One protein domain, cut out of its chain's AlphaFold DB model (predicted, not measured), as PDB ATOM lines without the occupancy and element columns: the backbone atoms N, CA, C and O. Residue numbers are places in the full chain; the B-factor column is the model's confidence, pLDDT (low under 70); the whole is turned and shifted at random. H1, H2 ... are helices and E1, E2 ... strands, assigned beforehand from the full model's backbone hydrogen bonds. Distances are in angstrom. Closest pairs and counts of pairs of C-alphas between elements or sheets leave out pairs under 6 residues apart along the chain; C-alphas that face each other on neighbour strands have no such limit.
ATOM      1  N   SER A 128     145.610 175.708 134.181       91.38
ATOM      2  CA  SER A 128     144.439 176.588 134.203       91.38
ATOM      3  C   SER A 128     144.240 177.209 135.585       91.38
ATOM      4  O   SER A 128     144.392 176.535 136.605       91.38
ATOM      5  N   VAL A 129     143.833 178.481 135.625       91.25
ATOM      6  CA  VAL A 129     143.437 179.155 136.877       91.25
ATOM      7  C   VAL A 129     142.363 178.342 137.604       91.25
ATOM      8  O   VAL A 129     142.421 178.172 138.818       91.25
ATOM      9  N   ASP A 130     141.422 177.771 136.850       87.81
ATOM     10  CA  ASP A 130     140.360 176.920 137.380       87.81
ATOM     11  C   ASP A 130     140.879 175.743 138.220       87.81
ATOM     12  O   ASP A 130     140.367 175.501 139.316       87.81
ATOM     13  N   LEU A 131     141.895 175.025 137.726       87.69
ATOM     14  CA  LEU A 131     142.478 173.883 138.426       87.69
ATOM     15  C   LEU A 131     143.185 174.335 139.707       87.69
ATOM     16  O   LEU A 131     142.975 173.741 140.762       87.69
ATOM     17  N   PHE A 132     143.961 175.416 139.622       89.00
ATOM     18  CA  PHE A 132     144.658 175.985 140.773       89.00
ATOM     19  C   PHE A 132     143.690 176.368 141.899       89.00
ATOM     20  O   PHE A 132     143.882 175.981 143.050       89.00
ATOM     21  N   LEU A 133     142.603 177.069 141.563       86.31
ATOM     22  CA  LEU A 133     141.593 177.484 142.537       86.31
ATOM     23  C   LEU A 133     140.840 176.292 143.149       86.31
ATOM     24  O   LEU A 133     140.509 176.333 144.330       86.31
ATOM     25  N   LYS A 134     140.603 175.219 142.380       84.00
ATOM     26  CA  LYS A 134     140.047 173.945 142.888       84.00
ATOM     27  C   LYS A 134     140.947 173.313 143.947       84.00
ATOM     28  O   LYS A 134     140.447 172.803 144.941       84.00
ATOM     29  N   VAL A 135     142.263 173.332 143.735       85.69
ATOM     30  CA  VAL A 135     143.220 172.778 144.701       85.69
ATOM     31  C   VAL A 135     143.310 173.657 145.948       85.69
ATOM     32  O   VAL A 135     143.339 173.129 147.055       85.69
ATOM     33  N   LEU A 136     143.302 174.982 145.786       83.25
ATOM     34  CA  LEU A 136     143.421 175.920 146.903       83.25
ATOM     35  C   LEU A 136     142.155 175.979 147.775       83.25
ATOM     36  O   LEU A 136     142.249 176.017 148.997       83.25
ATOM     37  N   GLY A 137     140.975 176.000 147.149       72.56
ATOM     38  CA  GLY A 137     139.682 176.135 147.826       72.56
ATOM     39  C   GLY A 137     138.957 174.816 148.106       72.56
ATOM     40  O   GLY A 137     137.948 174.817 148.801       72.56
ATOM     41  N   GLY A 138     139.433 173.692 147.567       63.25
ATOM     42  CA  GLY A 138     138.660 172.452 147.515       63.25
ATOM     43  C   GLY A 138     137.527 172.507 146.480       63.25
ATOM     44  O   GLY A 138     137.388 173.463 145.713       63.25
ATOM     45  N   HIS A 139     136.706 171.450 146.429       52.38
ATOM     46  CA  HIS A 139     135.571 171.387 145.498       52.38
ATOM     47  C   HIS A 139     134.484 172.434 145.800       52.38
ATOM     48  O   HIS A 139     133.848 172.889 144.856       52.38
ATOM     49  N   ASP A 140     134.363 172.856 147.064       56.38
ATOM     50  CA  ASP A 140     133.446 173.887 147.556       56.38
ATOM     51  C   ASP A 140     134.178 174.764 148.590       56.38
ATOM     52  O   ASP A 140     134.189 174.423 149.779       56.38
ATOM     53  N   PRO A 141     134.831 175.869 148.185       51.59
ATOM     54  CA  PRO A 141     135.472 176.752 149.146       51.59
ATOM     55  C   PRO A 141     134.425 177.302 150.118       51.59
ATOM     56  O   PRO A 141     133.369 177.763 149.667       51.59
ATOM     57  N   PRO A 142     134.682 177.280 151.440       49.00
ATOM     58  CA  PRO A 142     133.806 177.942 152.386       49.00
ATOM     59  C   PRO A 142     133.795 179.425 152.031       49.00
ATOM     60  O   PRO A 142     134.792 180.132 152.171       49.00
ATOM     61  N   LEU A 143     132.661 179.886 151.513       52.72
ATOM     62  CA  LEU A 143     132.412 181.296 151.292       52.72
ATOM     63  C   LEU A 143     132.510 181.968 152.662       52.72
ATOM     64  O   LEU A 143     131.646 181.747 153.513       52.72
ATOM     65  N   MET A 144     133.587 182.731 152.880       43.00
ATOM     66  CA  MET A 144     133.775 183.599 154.044       43.00
ATOM     67  C   MET A 144     132.631 184.614 154.044       43.00
ATOM     68  O   MET A 144     132.693 185.700 153.473       43.00
ATOM     69  N   THR A 145     131.514 184.196 154.621       42.56
ATOM     70  CA  THR A 145     130.341 185.016 154.833       42.56
ATOM     71  C   THR A 145     130.623 185.786 156.109       42.56
ATOM     72  O   THR A 145     130.334 185.324 157.206       42.56
ATOM     73  N   MET A 146     131.161 187.003 155.974       38.69
ATOM     74  CA  MET A 146     131.171 187.980 157.076       38.69
ATOM     75  C   MET A 146     129.750 188.311 157.586       38.69
ATOM     76  O   MET A 146     129.585 189.023 158.570       38.69
ATOM     77  N   PHE A 147     128.711 187.746 156.965       39.62
ATOM     78  CA  PHE A 147     127.322 187.821 157.382       39.62
ATOM     79  C   PHE A 147     126.783 186.414 157.655       39.62
ATOM     80  O   PHE A 147     126.149 185.785 156.809       39.62
ATOM     81  N   SER A 148     127.024 185.910 158.864       42.47
ATOM     82  CA  SER A 148     126.213 184.819 159.399       42.47
ATOM     83  C   SER A 148     124.832 185.371 159.743       42.47
ATOM     84  O   SER A 148     124.663 186.065 160.741       42.47
ATOM     85  N   THR A 149     123.845 185.110 158.885       39.38
ATOM     86  CA  THR A 149     122.441 184.852 159.257       39.38
ATOM     87  C   THR A 149     121.675 184.332 158.036       39.38
ATOM     88  O   THR A 149     121.118 185.075 157.240       39.38
ATOM     89  N   GLN A 150     121.695 183.006 157.889       53.12
ATOM     90  CA  GLN A 150     120.639 182.149 157.333       53.12
ATOM     91  C   GLN A 150     119.630 182.784 156.347       53.12
ATOM     92  O   GLN A 150     118.495 183.074 156.722       53.12
ATOM     93  N   ILE A 151     119.975 182.844 155.054       54.25
ATOM     94  CA  ILE A 151     118.986 182.821 153.960       54.25
ATOM     95  C   ILE A 151     119.505 181.886 152.845       54.25
ATOM     96  O   ILE A 151     120.499 182.216 152.196       54.25
ATOM     97  N   PRO A 152     118.850 180.739 152.566       57.22
ATOM     98  CA  PRO A 152     119.259 179.805 151.504       57.22
ATOM     99  C   PRO A 152     119.402 180.464 150.122       57.22
ATOM    100  O   PRO A 152     120.298 180.127 149.352       57.22
ATOM    101  N   GLU A 153     118.560 181.457 149.827       59.16
ATOM    102  CA  GLU A 153     118.616 182.223 148.578       59.16
ATOM    103  C   GLU A 153     119.865 183.108 148.461       59.16
ATOM    104  O   GLU A 153     120.377 183.290 147.356       59.16
ATOM    105  N   GLN A 154     120.382 183.648 149.572       60.31
ATOM    106  CA  GLN A 154     121.622 184.431 149.556       60.31
ATOM    107  C   GLN A 154     122.824 183.535 149.282       60.31
ATOM    108  O   GLN A 154     123.636 183.883 148.431       60.31
ATOM    109  N   ASN A 155     122.878 182.351 149.899       62.16
ATOM    110  CA  ASN A 155     123.925 181.369 149.617       62.16
ATOM    111  C   ASN A 155     123.911 180.964 148.139       62.16
ATOM    112  O   ASN A 155     124.952 181.001 147.494       62.16
ATOM    113  N   GLN A 156     122.737 180.678 147.562       68.62
ATOM    114  CA  GLN A 156     122.630 180.340 146.138       68.62
ATOM    115  C   GLN A 156     123.103 181.481 145.224       68.62
ATOM    116  O   GLN A 156     123.787 181.235 144.233       68.62
ATOM    117  N   ARG A 157     122.765 182.736 145.544       72.56
ATOM    118  CA  ARG A 157     123.264 183.902 144.795       72.56
ATOM    119  C   ARG A 157     124.780 184.031 144.892       72.56
ATOM    120  O   ARG A 157     125.407 184.376 143.897       72.56
ATOM    121  N   LEU A 158     125.353 183.734 146.053       68.75
ATOM    122  CA  LEU A 158     126.788 183.816 146.309       68.75
ATOM    123  C   LEU A 158     127.554 182.700 145.580       68.75
ATOM    124  O   LEU A 158     128.546 182.988 144.917       68.75
ATOM    125  N   TYR A 159     127.033 181.471 145.582       71.56
ATOM    126  CA  TYR A 159     127.540 180.377 144.745       71.56
ATOM    127  C   TYR A 159     127.462 180.715 143.254       71.56
ATOM    128  O   TYR A 159     128.447 180.565 142.536       71.56
ATOM    129  N   ASN A 160     126.327 181.241 142.786       76.88
ATOM    130  CA  ASN A 160     126.181 181.657 141.392       76.88
ATOM    131  C   ASN A 160     127.157 182.792 141.036       76.88
ATOM    132  O   ASN A 160     127.737 182.782 139.956       76.88
ATOM    133  N   ALA A 161     127.359 183.760 141.933       77.38
ATOM    134  CA  ALA A 161     128.316 184.844 141.734       77.38
ATOM    135  C   ALA A 161     129.759 184.324 141.678       77.38
ATOM    136  O   ALA A 161     130.526 184.781 140.832       77.38
ATOM    137  N   LEU A 162     130.109 183.347 142.521       74.69
ATOM    138  CA  LEU A 162     131.419 182.701 142.509       74.69
ATOM    139  C   LEU A 162     131.643 181.913 141.217       74.69
ATOM    140  O   LEU A 162     132.696 182.060 140.608       74.69
ATOM    141  N   GLU A 163     130.659 181.146 140.749       79.00
ATOM    142  CA  GLU A 163     130.744 180.425 139.472       79.00
ATOM    143  C   GLU A 163     130.842 181.380 138.276       79.00
ATOM    144  O   GLU A 163     131.682 181.197 137.394       79.00
ATOM    145  N   ILE A 164     130.061 182.464 138.268       82.25
ATOM    146  CA  ILE A 164     130.173 183.514 137.245       82.25
ATOM    147  C   ILE A 164     131.565 184.143 137.287       82.25
ATOM    148  O   ILE A 164     132.195 184.297 136.240       82.25
ATOM    149  N   TRP A 165     132.068 184.497 138.469       82.38
ATOM    150  CA  TRP A 165     133.406 185.059 138.626       82.38
ATOM    151  C   TRP A 165     134.482 184.083 138.138       82.38
ATOM    152  O   TRP A 165     135.335 184.461 137.340       82.38
ATOM    153  N   ARG A 166     134.388 182.810 138.528       79.69
ATOM    154  CA  ARG A 166     135.299 181.730 138.135       79.69
ATOM    155  C   ARG A 166     135.297 181.494 136.627       79.69
ATOM    156  O   ARG A 166     136.362 181.326 136.036       79.69
ATOM    157  N   SER A 167     134.127 181.557 135.990       82.88
ATOM    158  CA  SER A 167     133.981 181.382 134.539       82.88
ATOM    159  C   SER A 167     134.749 182.430 133.725       82.88
ATOM    160  O   SER A 167     135.207 182.131 132.624       82.88
ATOM    161  N   ARG A 168     134.988 183.630 134.281       86.19
ATOM    162  CA  ARG A 168     135.812 184.675 133.636       86.19
ATOM    163  C   ARG A 168     137.274 184.254 133.483       86.19
ATOM    164  O   ARG A 168     137.972 184.777 132.617       86.19
ATOM    165  N   TRP A 169     137.715 183.296 134.296       86.75
ATOM    166  CA  TRP A 169     139.082 182.789 134.339       86.75
ATOM    167  C   TRP A 169     139.254 181.432 133.643       86.75
ATOM    168  O   TRP A 169     140.336 180.854 133.717       86.75
ATOM    169  N   ALA A 170     138.219 180.918 132.964       85.88
ATOM    170  CA  ALA A 170     138.218 179.567 132.392       85.88
ATOM    171  C   ALA A 170     139.403 179.306 131.440       85.88
ATOM    172  O   ALA A 170     140.048 178.262 131.527       85.88
ATOM    173  N   ASP A 171     139.732 180.286 130.595       91.94
ATOM    174  CA  ASP A 171     140.807 180.181 129.597       91.94
ATOM    175  C   ASP A 171     142.151 180.753 130.073       91.94
ATOM    176  O   ASP A 171     143.139 180.755 129.333       91.94
ATOM    177  N   TRP A 172     142.199 181.255 131.308       95.19
ATOM    178  CA  TRP A 172     143.402 181.844 131.879       95.19
ATOM    179  C   TRP A 172     144.310 180.771 132.467       95.19
ATOM    180  O   TRP A 172     143.862 179.762 133.023       95.19
ATOM    181  N   LYS A 173     145.617 181.005 132.365       94.44
ATOM    182  CA  LYS A 173     146.658 180.089 132.826       94.44
ATOM    183  C   LYS A 173     147.638 180.789 133.755       94.44
ATOM    184  O   LYS A 173     147.882 181.983 133.613       94.44
ATOM    185  N   LEU A 174     148.237 180.027 134.663       94.00
ATOM    186  CA  LEU A 174     149.313 180.469 135.552       94.00
ATOM    187  C   LEU A 174     150.376 179.392 135.723       94.00
ATOM    188  O   LEU A 174     150.174 178.226 135.381       94.00
ATOM    189  N   GLY A 175     151.531 179.796 136.245       90.00
ATOM    190  CA  GLY A 175     152.626 178.884 136.540       90.00
ATOM    191  C   GLY A 175     153.745 179.586 137.289       90.00
ATOM    192  O   GLY A 175     154.412 180.459 136.735       90.00
ATOM    193  N   PHE A 176     153.972 179.171 138.531       90.00
ATOM    194  CA  PHE A 176     155.085 179.627 139.351       90.00
ATOM    195  C   PHE A 176     155.631 178.487 140.213       90.00
ATOM    196  O   PHE A 176     154.924 177.531 140.528       90.00
ATOM    197  N   CYS A 177     156.905 178.589 140.578       86.88
ATOM    198  CA  CYS A 177     157.602 177.640 141.451       86.88
ATOM    199  C   CYS A 177     158.353 178.328 142.600       86.88
ATOM    200  O   CYS A 177     158.930 177.641 143.452       86.88
ATOM    201  N   HIS A 178     158.348 179.665 142.616       87.94
ATOM    202  CA  HIS A 178     158.942 180.489 143.656       87.94
ATOM    203  C   HIS A 178     158.349 181.901 143.702       87.94
ATOM    204  O   HIS A 178     157.569 182.280 142.825       87.94
ATOM    205  N   PHE A 179     158.768 182.672 144.704       87.00
ATOM    206  CA  PHE A 179     158.408 184.070 144.904       87.00
ATOM    207  C   PHE A 179     159.601 185.018 144.736       87.00
ATOM    208  O   PHE A 179     160.746 184.657 145.008       87.00
ATOM    209  N   ILE A 180     159.317 186.245 144.295       82.44
ATOM    210  CA  ILE A 180     160.276 187.347 144.173       82.44
ATOM    211  C   ILE A 180     159.703 188.589 144.863       82.44
ATOM    212  O   ILE A 180     158.552 188.958 144.634       82.44
ATOM    213  N   GLN A 181     160.526 189.278 145.655       79.19
ATOM    214  CA  GLN A 181     160.152 190.559 146.249       79.19
ATOM    215  C   GLN A 181     160.032 191.649 145.176       79.19
ATOM    216  O   GLN A 181     160.971 191.909 144.416       79.19
ATOM    217  N   LEU A 182     158.891 192.325 145.148       77.50
ATOM    218  CA  LEU A 182     158.620 193.467 144.290       77.50
ATOM    219  C   LEU A 182     158.901 194.763 145.042       77.50
ATOM    220  O   LEU A 182     158.535 194.941 146.198       77.50
ATOM    221  N   THR A 183     159.558 195.689 144.352       69.81
ATOM    222  CA  THR A 183     159.898 197.017 144.888       69.81
ATOM    223  C   THR A 183     158.942 198.107 144.416       69.81
ATOM    224  O   THR A 183     159.036 199.243 144.871       69.81
ATOM    225  N   ARG A 184     158.074 197.787 143.452       70.75
ATOM    226  CA  ARG A 184     157.130 198.698 142.804       70.75
ATOM    227  C   ARG A 184     155.888 197.928 142.386       70.75
ATOM    228  O   ARG A 184     155.943 196.709 142.221       70.75
ATOM    229  N   GLU A 185     154.813 198.664 142.147       77.31
ATOM    230  CA  GLU A 185     153.597 198.125 141.553       77.31
ATOM    231  C   GLU A 185     153.893 197.455 140.192       77.31
ATOM    232  O   GLU A 185     154.614 198.029 139.362       77.31
ATOM    233  N   PRO A 186     153.414 196.218 139.962       81.50
ATOM    234  CA  PRO A 186     153.642 195.500 138.716       81.50
ATOM    235  C   PRO A 186     152.876 196.158 137.563       81.50
ATOM    236  O   PRO A 186     151.682 196.416 137.654       81.50
ATOM    237  N   ASN A 187     153.555 196.370 136.440       84.12
ATOM    238  CA  ASN A 187     152.909 196.686 135.168       84.12
ATOM    239  C   ASN A 187     152.892 195.444 134.261       84.12
ATOM    240  O   ASN A 187     153.430 194.395 134.619       84.12
ATOM    241  N   GLU A 188     152.319 195.571 133.065       90.38
ATOM    242  CA  GLU A 188     152.231 194.478 132.088       90.38
ATOM    243  C   GLU A 188     153.588 193.801 131.817       90.38
ATOM    244  O   GLU A 188     153.701 192.575 131.822       90.38
ATOM    245  N   TYR A 189     154.651 194.599 131.662       85.75
ATOM    246  CA  TYR A 189     156.006 194.093 131.451       85.75
ATOM    247  C   TYR A 189     156.507 193.283 132.654       85.75
ATOM    248  O   TYR A 189     157.086 192.210 132.477       85.75
ATOM    249  N   THR A 190     156.254 193.756 133.877       84.81
ATOM    250  CA  THR A 190     156.583 193.020 135.104       84.81
ATOM    251  C   THR A 190     155.852 191.679 135.153       84.81
ATOM    252  O   THR A 190     156.465 190.670 135.496       84.81
ATOM    253  N   LEU A 191     154.574 191.627 134.773       88.00
ATOM    254  CA  LEU A 191     153.802 190.381 134.787       88.00
ATOM    255  C   LEU A 191     154.332 189.364 133.767       88.00
ATOM    256  O   LEU A 191     154.541 188.198 134.115       88.00
ATOM    257  N   TRP A 192     154.641 189.800 132.542       88.56
ATOM    258  CA  TRP A 192     155.288 188.942 131.543       88.56
ATOM    259  C   TRP A 192     156.666 188.457 131.993       88.56
ATOM    260  O   TRP A 192     157.006 187.285 131.806       88.56
ATOM    261  N   TYR A 193     157.447 189.331 132.632       84.56
ATOM    262  CA  TYR A 193     158.732 188.964 133.217       84.56
ATOM    263  C   TYR A 193     158.574 187.865 134.278       84.56
ATOM    264  O   TYR A 193     159.278 186.854 134.224       84.56
ATOM    265  N   LEU A 194     157.617 188.009 135.199       85.88
ATOM    266  CA  LEU A 194     157.337 187.009 136.232       85.88
ATOM    267  C   LEU A 194     156.902 185.660 135.631       85.88
ATOM    268  O   LEU A 194     157.426 184.619 136.030       85.88
ATOM    269  N   LEU A 195     156.035 185.660 134.609       88.06
ATOM    270  CA  LEU A 195     155.630 184.440 133.887       88.06
ATOM    271  C   LEU A 195     156.810 183.738 133.206       88.06
ATOM    272  O   LEU A 195     156.944 182.509 133.282       88.06
ATOM    273  N   GLY A 196     157.689 184.515 132.568       83.38
ATOM    274  CA  GLY A 196     158.917 184.010 131.954       83.38
ATOM    275  C   GLY A 196     159.876 183.401 132.979       83.38
ATOM    276  O   GLY A 196     160.546 182.410 132.690       83.38
ATOM    277  N   ARG A 197     159.898 183.948 134.200       82.50
ATOM    278  CA  ARG A 197     160.711 183.454 135.320       82.50
ATOM    279  C   ARG A 197     160.042 182.363 136.146       82.50
ATOM    280  O   ARG A 197     160.727 181.789 136.980       82.50
ATOM    281  N   ARG A 198     158.761 182.045 135.930       87.44
ATOM    282  CA  ARG A 198     157.981 181.152 136.812       87.44
ATOM    283  C   ARG A 198     157.956 181.633 138.260       87.44
ATOM    284  O   ARG A 198     158.091 180.841 139.195       87.44
ATOM    285  N   ALA A 199     157.766 182.934 138.421       87.25
ATOM    286  CA  ALA A 199     157.731 183.593 139.710       87.25
ATOM    287  C   ALA A 199     156.339 184.157 140.010       87.25
ATOM    288  O   ALA A 199     155.657 184.673 139.124       87.25
ATOM    289  N   ALA A 200     155.955 184.091 141.279       91.56
ATOM    290  CA  ALA A 200     154.953 184.955 141.883       91.56
ATOM    291  C   ALA A 200     155.655 186.140 142.574       91.56
ATOM    292  O   ALA A 200     156.873 186.120 142.776       91.56
ATOM    293  N   GLY A 201     154.912 187.192 142.900       86.38
ATOM    294  CA  GLY A 201     155.458 188.397 143.521       86.38
ATOM    295  C   GLY A 201     155.001 188.578 144.965       86.38
ATOM    296  O   GLY A 201     153.885 188.199 145.308       86.38
ATOM    297  N   ILE A 202     155.862 189.184 145.781       82.94
ATOM    298  CA  ILE A 202     155.566 189.636 147.150       82.94
ATOM    299  C   ILE A 202     155.695 191.159 147.167       82.94
ATOM    300  O   ILE A 202     156.713 191.686 146.715       82.94
ATOM    301  N   PHE A 203     154.685 191.878 147.648       77.25
ATOM    302  CA  PHE A 203     154.756 193.332 147.781       77.25
ATOM    303  C   PHE A 203     155.619 193.756 148.972       77.25
ATOM    304  O   PHE A 203     155.791 193.032 149.948       77.25
ATOM    305  N   ALA A 204     156.189 194.959 148.895       63.97
ATOM    306  CA  ALA A 204     156.814 195.579 150.054       63.97
ATOM    307  C   ALA A 204     155.732 196.093 151.021       63.97
ATOM    308  O   ALA A 204     154.831 196.823 150.606       63.97
ATOM    309  N   HIS A 205     155.872 195.756 152.307       57.03
ATOM    310  CA  HIS A 205     154.929 196.042 153.400       57.03
ATOM    311  C   HIS A 205     154.461 197.491 153.554       57.03
ATOM    312  O   HIS A 205     153.470 197.757 154.227       57.03
ATOM    313  N   GLU A 206     155.185 198.448 152.985       54.25
ATOM    314  CA  GLU A 206     154.939 199.866 153.229       54.25
ATOM    315  C   GLU A 206     153.907 200.486 152.279       54.25
ATOM    316  O   GLU A 206     153.607 201.670 152.424       54.25
ATOM    317  N   GLN A 207     153.385 199.739 151.294       44.75
ATOM    318  CA  GLN A 207     152.705 200.381 150.163       44.75
ATOM    319  C   GLN A 207     151.279 199.919 149.856       44.75
ATOM    320  O   GLN A 207     150.532 200.757 149.362       44.75
ATOM    321  N   ASN A 208     150.847 198.688 150.166       52.81
ATOM    322  CA  ASN A 208     149.574 198.169 149.634       52.81
ATOM    323  C   ASN A 208     148.750 197.336 150.631       52.81
ATOM    324  O   ASN A 208     149.291 196.709 151.532       52.81
ATOM    325  N   GLU A 209     147.428 197.287 150.419       66.38
ATOM    326  CA  GLU A 209     146.496 196.355 151.091       66.38
ATOM    327  C   GLU A 209     146.633 194.901 150.600       66.38
ATOM    328  O   GLU A 209     145.971 194.008 151.122       66.38
ATOM    329  N   VAL A 210     147.469 194.670 149.586       68.06
ATOM    330  CA  VAL A 210     147.716 193.373 148.952       68.06
ATOM    331  C   VAL A 210     149.139 192.933 149.257       68.06
ATOM    332  O   VAL A 210     150.073 193.711 149.055       68.06
ATOM    333  N   ASP A 211     149.303 191.669 149.638       82.31
ATOM    334  CA  ASP A 211     150.592 191.128 150.070       82.31
ATOM    335  C   ASP A 211     151.280 190.323 148.959       82.31
ATOM    336  O   ASP A 211     152.495 190.422 148.777       82.31
ATOM    337  N   LEU A 212     150.521 189.568 148.152       89.38
ATOM    338  CA  LEU A 212     151.072 188.691 147.110       89.38
ATOM    339  C   LEU A 212     150.379 188.880 145.756       89.38
ATOM    340  O   LEU A 212     149.187 189.194 145.678       89.38
ATOM    341  N   ILE A 213     151.117 188.602 144.676       90.69
ATOM    342  CA  ILE A 213     150.582 188.553 143.310       90.69
ATOM    343  C   ILE A 213     150.956 187.257 142.601       90.69
ATOM    344  O   ILE A 213     152.089 186.781 142.694       90.69
ATOM    345  N   ILE A 214     150.030 186.731 141.806       94.06
ATOM    346  CA  ILE A 214     150.284 185.616 140.891       94.06
ATOM    347  C   ILE A 214     149.949 186.086 139.476       94.06
ATOM    348  O   ILE A 214     148.786 186.397 139.211       94.06
ATOM    349  N   PRO A 215     150.922 186.145 138.551       93.88
ATOM    350  CA  PRO A 215     150.628 186.539 137.186       93.88
ATOM    351  C   PRO A 215     149.856 185.423 136.467       93.88
ATOM    352  O   PRO A 215     150.155 184.232 136.607       93.88
ATOM    353  N   ILE A 216     148.870 185.826 135.674       95.75
ATOM    354  CA  ILE A 216     148.039 184.955 134.838       95.75
ATOM    355  C   ILE A 216     148.057 185.480 133.408       95.75
ATOM    356  O   ILE A 216     148.189 186.680 133.185       95.75
ATOM    357  N   PHE A 217     147.893 184.602 132.429       95.88
ATOM    358  CA  PHE A 217     147.833 185.007 131.028       95.88
ATOM    359  C   PHE A 217     146.766 184.246 130.256       95.88
ATOM    360  O   PHE A 217     146.385 183.126 130.616       95.88
ATOM    361  N   ARG A 218     146.325 184.857 129.161       95.25
ATOM    362  CA  ARG A 218     145.454 184.265 128.152       95.25
ATOM    363  C   ARG A 218     145.920 184.756 126.791       95.25
ATOM    364  O   ARG A 218     145.799 185.932 126.482       95.25
ATOM    365  N   GLU A 219     146.452 183.848 125.980       91.25
ATOM    366  CA  GLU A 219     147.014 184.177 124.663       91.25
ATOM    367  C   GLU A 219     148.066 185.302 124.736       91.25
ATOM    368  O   GLU A 219     149.182 185.056 125.188       91.25
ATOM    369  N   SER A 220     147.708 186.513 124.298       92.38
ATOM    370  CA  SER A 220     148.556 187.713 124.293       92.38
ATOM    371  C   SER A 220     148.210 188.716 125.397       92.38
ATOM    372  O   SER A 220     148.811 189.781 125.472       92.38
ATOM    373  N   GLU A 221     147.267 188.370 126.268       95.44
ATOM    374  CA  GLU A 221     146.855 189.177 127.408       95.44
ATOM    375  C   GLU A 221     147.485 188.649 128.695       95.44
ATOM    376  O   GLU A 221     147.632 187.437 128.892       95.44
ATOM    377  N   VAL A 222     147.800 189.566 129.606       95.06
ATOM    378  CA  VAL A 222     148.300 189.258 130.944       95.06
ATOM    379  C   VAL A 222     147.487 190.010 131.991       95.06
ATOM    380  O   VAL A 222     147.007 191.118 131.764       95.06
ATOM    381  N   SER A 223     147.304 189.378 133.139       94.06
ATOM    382  CA  SER A 223     146.616 189.918 134.307       94.06
ATOM    383  C   SER A 223     147.235 189.295 135.561       94.06
ATOM    384  O   SER A 223     148.285 188.645 135.499       94.06
ATOM    385  N   MET A 224     146.618 189.492 136.718       92.62
ATOM    386  CA  MET A 224     147.124 188.989 137.990       92.62
ATOM    387  C   MET A 224     146.004 188.615 138.955       92.62
ATOM    388  O   MET A 224     144.933 189.218 138.960       92.62
ATOM    389  N   ILE A 225     146.290 187.625 139.796       90.75
ATOM    390  CA  ILE A 225     145.532 187.328 141.009       90.75
ATOM    391  C   ILE A 225     146.217 188.074 142.149       90.75
ATOM    392  O   ILE A 225     147.419 187.902 142.365       90.75
ATOM    393  N   LEU A 226     145.450 188.894 142.858       88.75
ATOM    394  CA  LEU A 226     145.887 189.603 144.054       88.75
ATOM    395  C   LEU A 226     145.471 188.793 145.279       88.75
ATOM    396  O   LEU A 226     144.337 188.317 145.345       88.75
ATOM    397  N   ILE A 227     146.389 188.619 146.225       87.12
ATOM    398  CA  ILE A 227     146.144 187.867 147.453       87.12
ATOM    399  C   ILE A 227     146.489 188.762 148.631       87.12
ATOM    400  O   ILE A 227     147.619 189.233 148.770       87.12
ATOM    401  N   GLN A 228     145.489 188.961 149.476       86.88
ATOM    402  CA  GLN A 228     145.633 189.589 150.772       86.88
ATOM    403  C   GLN A 228     145.760 188.498 151.835       86.88
ATOM    404  O   GLN A 228     145.000 187.527 151.848       86.88
TER     405      GLN A 228
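What this domain is: This is residues 128 to 228 of the 259 residues of an uncharacterized protein of Phytophthora palmivora var. palmivora (UniProt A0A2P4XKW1). A small head and a long arm make this model: the head is a strongly twisted sheet of four strands with H3 across one face, and the arm is H2, which reaches away from it, with H1 beside the head end of H2. Residues 146 to 154 stick out at the far end. The printed part has 101 residues with three named helices and four named strands, in the order H1 H2 E1 H3 E2 E3 E4; the sheet, E1 E2 E3 E4, is mixed, and the class is mixed, helices and strands. The whole is only just loose, close to compact, with a radius of gyration of the C-alphas of 15.7 A, and spans 45 by 33 by 20 A.

How they stand to each other: Start at H1, residues 129 to 137, close to but not clearly touching H2, residues 152 to 167: their closest C-alphas, Asp 130 and Arg 166, are 7.0 A apart. E1, residues 178 to 181, and E2, residues 199 to 202, are parallel, with N 180 and O 200 within hydrogen-bond range at 2.9 A. With H3, residues 188 to 197, between them they form a strand-helix-strand unit, its crossover right-handed. E2, E3, residues 212 to 218, and E4, residues 221 to 227, form a meander, each strand the antiparallel neighbour of the one before; find N 201 and O 213 at 2.9 A, and N 223 and O 216 at 2.8 A. H3 is on one face of this sheet, in two layers, at a height over the sheet of 5.8 A; its closest C-alpha pair with E3 is Leu 191 and Pro 215, 5.5 A. Every O i to N i+4 pair is within hydrogen-bond range in H1, H2 and H3.

Where its parts are: Find C-alpha 129 at (143.437, 179.155, 136.877), where H1 begins. H2 runs 22.5 A, E3 20.3 A and E4 20.1 A, ending at C-alpha 227, (146.144, 187.867, 147.453).

The domain as a whole: The printed part has no cut, and H1 to H2 is a long link. Look for pLDDT under 70 at residues 138 to 156, 158, 183 and 204 to 210.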